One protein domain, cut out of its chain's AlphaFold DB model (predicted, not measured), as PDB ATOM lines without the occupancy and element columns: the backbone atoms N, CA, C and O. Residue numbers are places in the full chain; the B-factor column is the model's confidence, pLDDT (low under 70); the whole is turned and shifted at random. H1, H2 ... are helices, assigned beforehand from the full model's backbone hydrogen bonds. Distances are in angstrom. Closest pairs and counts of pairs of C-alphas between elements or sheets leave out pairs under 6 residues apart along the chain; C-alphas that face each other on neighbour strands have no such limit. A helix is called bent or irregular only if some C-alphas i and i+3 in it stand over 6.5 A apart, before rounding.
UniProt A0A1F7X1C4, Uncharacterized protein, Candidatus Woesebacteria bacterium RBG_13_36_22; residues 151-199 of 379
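What this domain is: This is residues 151 to 199 of the 379 residues of an uncharacterized protein of Candidatus Woesebacteria bacterium RBG_13_36_22 (UniProt A0A1F7X1C4). Two helices, H3 and H1, lie side by side and run opposite ways; H2 turns off nearly at right angles after H1, and short H4 lies past the end of H3. The printed part has 49 residues with four named helices, H1 to H4 in order, and no named strand: all helix. It is only just compact, close to loose, with a radius of gyration of the C-alphas of 11.3 A, and spans 30 by 19 by 18 A.

Where its parts are: Find C-alpha 177 at (10.815, -12.340, 8.157); from there H3, residues 177 to 187, runs 15.8 A, only just irregular, with C-alphas 182 and 185 6.8 A apart. H1, residues 151 to 160, starts at (8.502, -30.443, 21.069) and runs 14.5 A. Then look for H2, residues 162 to 169, and H4, residues 192 to 195.

How they stand to each other: H3 touches H1 at a shallow tilt of 19 degrees; their closest C-alphas, Cys 186 and Val 152, are 5.6 A apart. H1 and H2, about perpendicular at 78 degrees, only just touch, with 3 pairs of C-alphas within 8 A, and only at the corner; the closest are Tyr 157 and Leu 165, 6.7 A. H4 is apart from H1, H2 and H3. Each O i to N i+4 pair is within hydrogen-bond range in H1 and H2, 4 of 7 in H3; H4 is too short for one.

The domain as a whole: The farthest C-alphas, Thr 172 and Glu 192, are 30.8 A apart. The printed part has no cut and no long link. Look for pLDDT under 70 at residues 169 to 172 and 192 to 199.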
ATOM      1  N   THR A 151       9.643 -30.571  21.995       81.56
ATOM      2  CA  THR A 151       8.502 -30.443  21.069       81.56
ATOM      3  C   THR A 151       8.472 -29.136  20.268       81.56
ATOM      4  O   THR A 151       7.951 -29.100  19.148       81.56
ATOM      5  N   VAL A 152       8.980 -28.044  20.840       84.00
ATOM      6  CA  VAL A 152       9.110 -26.748  20.163       84.00
ATOM      7  C   VAL A 152      10.376 -26.756  19.317       84.00
ATOM      8  O   VAL A 152      10.336 -26.330  18.170       84.00
ATOM      9  N   LYS A 153      11.472 -27.312  19.837       82.75
ATOM     10  CA  LYS A 153      12.740 -27.443  19.116       82.75
ATOM     11  C   LYS A 153      12.605 -28.294  17.847       82.75
ATOM     12  O   LYS A 153      13.019 -27.854  16.781       82.75
ATOM     13  N   GLU A 154      11.922 -29.433  17.923       86.12
ATOM     14  CA  GLU A 154      11.568 -30.261  16.762       86.12
ATOM     15  C   GLU A 154      10.700 -29.498  15.753       86.12
ATOM     16  O   GLU A 154      10.911 -29.596  14.547       86.12
ATOM     17  N   CYS A 155       9.740 -28.700  16.229       87.69
ATOM     18  CA  CYS A 155       8.919 -27.863  15.354       87.69
ATOM     19  C   CYS A 155       9.772 -26.832  14.602       87.69
ATOM     20  O   CYS A 155       9.628 -26.688  13.392       87.69
ATOM     21  N   LEU A 156      10.706 -26.170  15.291       87.38
ATOM     22  CA  LEU A 156      11.623 -25.208  14.678       87.38
ATOM     23  C   LEU A 156      12.544 -25.879  13.650       87.38
ATOM     24  O   LEU A 156      12.732 -25.342  12.559       87.38
ATOM     25  N   TYR A 157      13.065 -27.071  13.960       87.56
ATOM     26  CA  TYR A 157      13.864 -27.853  13.016       87.56
ATOM     27  C   TYR A 157      13.078 -28.248  11.769       87.56
ATOM     28  O   TYR A 157      13.616 -28.154  10.669       87.56
ATOM     29  N   ASN A 158      11.803 -28.610  11.906       88.44
ATOM     30  CA  ASN A 158      10.956 -28.934  10.761       88.44
ATOM     31  C   ASN A 158      10.577 -27.698   9.926       88.44
ATOM     32  O   ASN A 158      10.415 -27.820   8.713       88.44
ATOM     33  N   SER A 159      10.441 -26.522  10.547       88.44
ATOM     34  CA  SER A 159      10.051 -25.287   9.848       88.44
ATOM     35  C   SER A 159      11.209 -24.590   9.126       88.44
ATOM     36  O   SER A 159      11.002 -24.042   8.044       88.44
ATOM     37  N   VAL A 160      12.408 -24.576   9.719       88.75
ATOM     38  CA  VAL A 160      13.565 -23.791   9.230       88.75
ATOM     39  C   VAL A 160      14.728 -24.681   8.773       88.75
ATOM     40  O   VAL A 160      15.535 -24.269   7.942       88.75
ATOM     41  N   GLY A 161      14.798 -25.924   9.257       89.19
ATOM     42  CA  GLY A 161      15.916 -26.842   9.035       89.19
ATOM     43  C   GLY A 161      16.961 -26.763  10.152       89.19
ATOM     44  O   GLY A 161      17.275 -25.689  10.657       89.19
ATOM     45  N   GLU A 162      17.526 -27.910  10.534       86.06
ATOM     46  CA  GLU A 162      18.460 -28.026  11.667       86.06
ATOM     47  C   GLU A 162      19.728 -27.180  11.498       86.06
ATOM     48  O   GLU A 162      20.087 -26.413  12.390       86.06
ATOM     49  N   VAL A 163      20.379 -27.274  10.335       85.06
ATOM     50  CA  VAL A 163      21.609 -26.522  10.036       85.06
ATOM     51  C   VAL A 163      21.344 -25.020  10.110       85.06
ATOM     52  O   VAL A 163      22.049 -24.295  10.808       85.06
ATOM     53  N   ARG A 164      20.269 -24.574   9.456       87.44
ATOM     54  CA  ARG A 164      19.876 -23.168   9.395       87.44
ATOM     55  C   ARG A 164      19.512 -22.620  10.775       87.44
ATOM     56  O   ARG A 164      19.939 -21.530  11.139       87.44
ATOM     57  N   LEU A 165      18.777 -23.392  11.576       83.44
ATOM     58  CA  LEU A 165      18.431 -22.991  12.936       83.44
ATOM     59  C   LEU A 165      19.675 -22.907  13.831       83.44
ATOM     60  O   LEU A 165      19.795 -21.969  14.613       83.44
ATOM     61  N   ASN A 166      20.628 -23.832  13.694       78.50
ATOM     62  CA  ASN A 166      21.877 -23.797  14.456       78.50
ATOM     63  C   ASN A 166      22.756 -22.588  14.073       78.50
ATOM     64  O   ASN A 166      23.391 -21.995  14.946       78.50
ATOM     65  N   GLU A 167      22.764 -22.158  12.807       77.19
ATOM     66  CA  GLU A 167      23.419 -20.911  12.371       77.19
ATOM     67  C   GLU A 167      22.789 -19.655  12.996       77.19
ATOM     68  O   GLU A 167      23.503 -18.699  13.307       77.19
ATOM     69  N   ILE A 168      21.466 -19.658  13.190       77.69
ATOM     70  CA  ILE A 168      20.730 -18.571  13.853       77.69
ATOM     71  C   ILE A 168      21.005 -18.587  15.364       77.69
ATOM     72  O   ILE A 168      21.344 -17.557  15.939       77.69
ATOM     73  N   ILE A 169      20.924 -19.759  16.009       68.88
ATOM     74  CA  ILE A 169      21.179 -19.927  17.453       68.88
ATOM     75  C   ILE A 169      22.625 -19.558  17.807       68.88
ATOM     76  O   ILE A 169      22.869 -18.944  18.843       68.88
ATOM     77  N   SER A 170      23.584 -19.907  16.947       65.12
ATOM     78  CA  SER A 170      24.996 -19.536  17.117       65.12
ATOM     79  C   SER A 170      25.282 -18.058  16.826       65.12
ATOM     80  O   SER A 170      26.408 -17.614  17.019       65.12
ATOM     81  N   GLY A 171      24.294 -17.288  16.354       61.75
ATOM     82  CA  GLY A 171      24.453 -15.870  16.030       61.75
ATOM     83  C   GLY A 171      25.272 -15.598  14.763       61.75
ATOM     84  O   GLY A 171      25.620 -14.446  14.500       61.75
ATOM     85  N   THR A 172      25.566 -16.631  13.964       65.38
ATOM     86  CA  THR A 172      26.329 -16.511  12.710       65.38
ATOM     87  C   THR A 172      25.530 -15.734  11.663       65.38
ATOM     88  O   THR A 172      26.071 -14.923  10.912       65.38
ATOM     89  N   THR A 173      24.214 -15.945  11.634       72.38
ATOM     90  CA  THR A 173      23.292 -15.272  10.715       72.38
ATOM     91  C   THR A 173      22.008 -14.874  11.434       72.38
ATOM     92  O   THR A 173      21.724 -15.348  12.531       72.38
ATOM     93  N   GLN A 174      21.236 -13.975  10.825       73.75
ATOM     94  CA  GLN A 174      19.961 -13.519  11.369       73.75
ATOM     95  C   GLN A 174      18.788 -14.227  10.684       73.75
ATOM     96  O   GLN A 174      18.898 -14.624   9.518       73.75
ATOM     97  N   ALA A 175      17.688 -14.396  11.419       82.00
ATOM     98  CA  ALA A 175      16.446 -14.947  10.890       82.00
ATOM     99  C   ALA A 175      15.760 -13.935   9.959       82.00
ATOM    100  O   ALA A 175      15.693 -12.744  10.260       82.00
ATOM    101  N   SER A 176      15.243 -14.414   8.833       83.88
ATOM    102  CA  SER A 176      14.430 -13.638   7.895       83.88
ATOM    103  C   SER A 176      12.975 -13.527   8.362       83.88
ATOM    104  O   SER A 176      12.495 -14.359   9.132       83.88
ATOM    105  N   LEU A 177      12.245 -12.524   7.857       82.12
ATOM    106  CA  LEU A 177      10.815 -12.340   8.157       82.12
ATOM    107  C   LEU A 177       9.985 -13.590   7.824       82.12
ATOM    108  O   LEU A 177       9.130 -13.985   8.607       82.12
ATOM    109  N   GLU A 178      10.295 -14.266   6.717       85.12
ATOM    110  CA  GLU A 178       9.623 -15.509   6.323       85.12
ATOM    111  C   GLU A 178       9.900 -16.663   7.310       85.12
ATOM    112  O   GLU A 178       9.004 -17.447   7.625       85.12
ATOM    113  N   GLU A 179      11.128 -16.776   7.832       85.69
ATOM    114  CA  GLU A 179      11.480 -17.766   8.864       85.69
ATOM    115  C   GLU A 179      10.774 -17.463  10.197       85.69
ATOM    116  O   GLU A 179      10.327 -18.387  10.882       85.69
ATOM    117  N   LEU A 180      10.625 -16.184  10.553       83.19
ATOM    118  CA  LEU A 180       9.898 -15.753  11.750       83.19
ATOM    119  C   LEU A 180       8.404 -16.102  11.659       83.19
ATOM    120  O   LEU A 180       7.869 -16.725  12.574       83.19
ATOM    121  N   GLU A 181       7.754 -15.806  10.532       85.00
ATOM    122  CA  GLU A 181       6.341 -16.148  10.307       85.00
ATOM    123  C   GLU A 181       6.100 -17.667  10.359       85.00
ATOM    124  O   GLU A 181       5.156 -18.144  10.993       85.00
ATOM    125  N   LYS A 182       6.990 -18.469   9.758       86.44
ATOM    126  CA  LYS A 182       6.883 -19.942   9.789       86.44
ATOM    127  C   LYS A 182       7.039 -20.523  11.193       86.44
ATOM    128  O   LYS A 182       6.478 -21.582  11.492       86.44
ATOM    129  N   THR A 183       7.821 -19.870  12.048       85.44
ATOM    130  CA  THR A 183       8.160 -20.381  13.383       85.44
ATOM    131  C   THR A 183       7.234 -19.892  14.485       85.44
ATOM    132  O   THR A 183       7.175 -20.539  15.531       85.44
ATOM    133  N   GLU A 184       6.440 -18.844  14.254       84.38
ATOM    134  CA  GLU A 184       5.474 -18.315  15.226       84.38
ATOM    135  C   GLU A 184       4.542 -19.413  15.771       84.38
ATOM    136  O   GLU A 184       4.372 -19.573  16.985       84.38
ATOM    137  N   SER A 185       4.028 -20.269  14.881       85.12
ATOM    138  CA  SER A 185       3.141 -21.385  15.240       85.12
ATOM    139  C   SER A 185       3.783 -22.421  16.179       85.12
ATOM    140  O   SER A 185       3.079 -23.081  16.948       85.12
ATOM    141  N   CYS A 186       5.115 -22.546  16.189       85.38
ATOM    142  CA  CYS A 186       5.822 -23.475  17.070       85.38
ATOM    143  C   CYS A 186       5.762 -23.040  18.538       85.38
ATOM    144  O   CYS A 186       5.691 -23.887  19.432       85.38
ATOM    145  N   PHE A 187       5.730 -21.731  18.792       80.69
ATOM    146  CA  PHE A 187       5.665 -21.170  20.141       80.69
ATOM    147  C   PHE A 187       4.248 -21.182  20.728       80.69
ATOM    148  O   PHE A 187       4.092 -21.079  21.945       80.69
ATOM    149  N   ALA A 188       3.217 -21.432  19.911       78.94
ATOM    150  CA  ALA A 188       1.852 -21.657  20.392       78.94
ATOM    151  C   ALA A 188       1.731 -22.898  21.305       78.94
ATOM    152  O   ALA A 188       0.783 -23.001  22.081       78.94
ATOM    153  N   LYS A 189       2.700 -23.826  21.249       70.31
ATOM    154  CA  LYS A 189       2.759 -25.026  22.102       70.31
ATOM    155  C   LYS A 189       3.260 -24.752  23.528       70.31
ATOM    156  O   LYS A 189       3.276 -25.671  24.346       70.31
ATOM    157  N   LEU A 190       3.693 -23.526  23.828       74.88
ATOM    158  CA  LEU A 190       4.173 -23.152  25.156       74.88
ATOM    159  C   LEU A 190       3.011 -22.947  26.134       74.88
ATOM    160  O   LEU A 190       2.037 -22.258  25.828       74.88
ATOM    161  N   ASN A 191       3.137 -23.499  27.341       73.38
ATOM    162  CA  ASN A 191       2.180 -23.259  28.420       73.38
ATOM    163  C   ASN A 191       2.413 -21.888  29.100       73.38
ATOM    164  O   ASN A 191       3.447 -21.245  28.919       73.38
ATOM    165  N   GLU A 192       1.456 -21.430  29.909       68.25
ATOM    166  CA  GLU A 192       1.511 -20.105  30.558       68.25
ATOM    167  C   GLU A 192       2.719 -19.922  31.492       68.25
ATOM    168  O   GLU A 192       3.291 -18.835  31.585       68.25
ATOM    169  N   VAL A 193       3.167 -20.997  32.146       64.56
ATOM    170  CA  VAL A 193       4.363 -20.969  32.998       64.56
ATOM    171  C   VAL A 193       5.611 -20.743  32.147       64.56
ATOM    172  O   VAL A 193       6.453 -19.925  32.502       64.56
ATOM    173  N   GLN A 194       5.699 -21.415  31.001       66.12
ATOM    174  CA  GLN A 194       6.805 -21.325  30.052       66.12
ATOM    175  C   GLN A 194       6.899 -19.945  29.397       66.12
ATOM    176  O   GLN A 194       7.985 -19.372  29.317       66.12
ATOM    177  N   LYS A 195       5.760 -19.359  29.008       67.69
ATOM    178  CA  LYS A 195       5.704 -17.991  28.466       67.69
ATOM    179  C   LYS A 195       6.237 -16.947  29.452       67.69
ATOM    180  O   LYS A 195       6.859 -15.980  29.035       67.69
ATOM    181  N   LYS A 196       6.084 -17.170  30.765       65.50
ATOM    182  CA  LYS A 196       6.589 -16.275  31.826       65.50
ATOM    183  C   LYS A 196       8.125 -16.208  31.906       65.50
ATOM    184  O   LYS A 196       8.658 -15.368  32.640       65.50
ATOM    185  N   PHE A 197       8.835 -17.116  31.239       62.34
ATOM    186  CA  PHE A 197      10.298 -17.109  31.153       62.34
ATOM    187  C   PHE A 197      10.817 -16.497  29.853       62.34
ATOM    188  O   PHE A 197      12.023 -16.297  29.733       62.34
ATOM    189  N   LEU A 198       9.935 -16.180  28.901       69.69
ATOM    190  CA  LEU A 198      10.339 -15.502  27.681       69.69
ATOM    191  C   LEU A 198      10.611 -14.015  27.956       69.69
ATOM    192  O   LEU A 198       9.894 -13.395  28.750       69.69
ATOM    193  N   PRO A 199      11.635 -13.435  27.308       68.94
ATOM    194  CA  PRO A 199      11.829 -11.993  27.309       68.94
ATOM    195  C   PRO A 199      10.594 -11.298  26.701       68.94
ATOM    196  O   PRO A 199      10.050 -11.799  25.713       68.94
TER     197      PRO A 199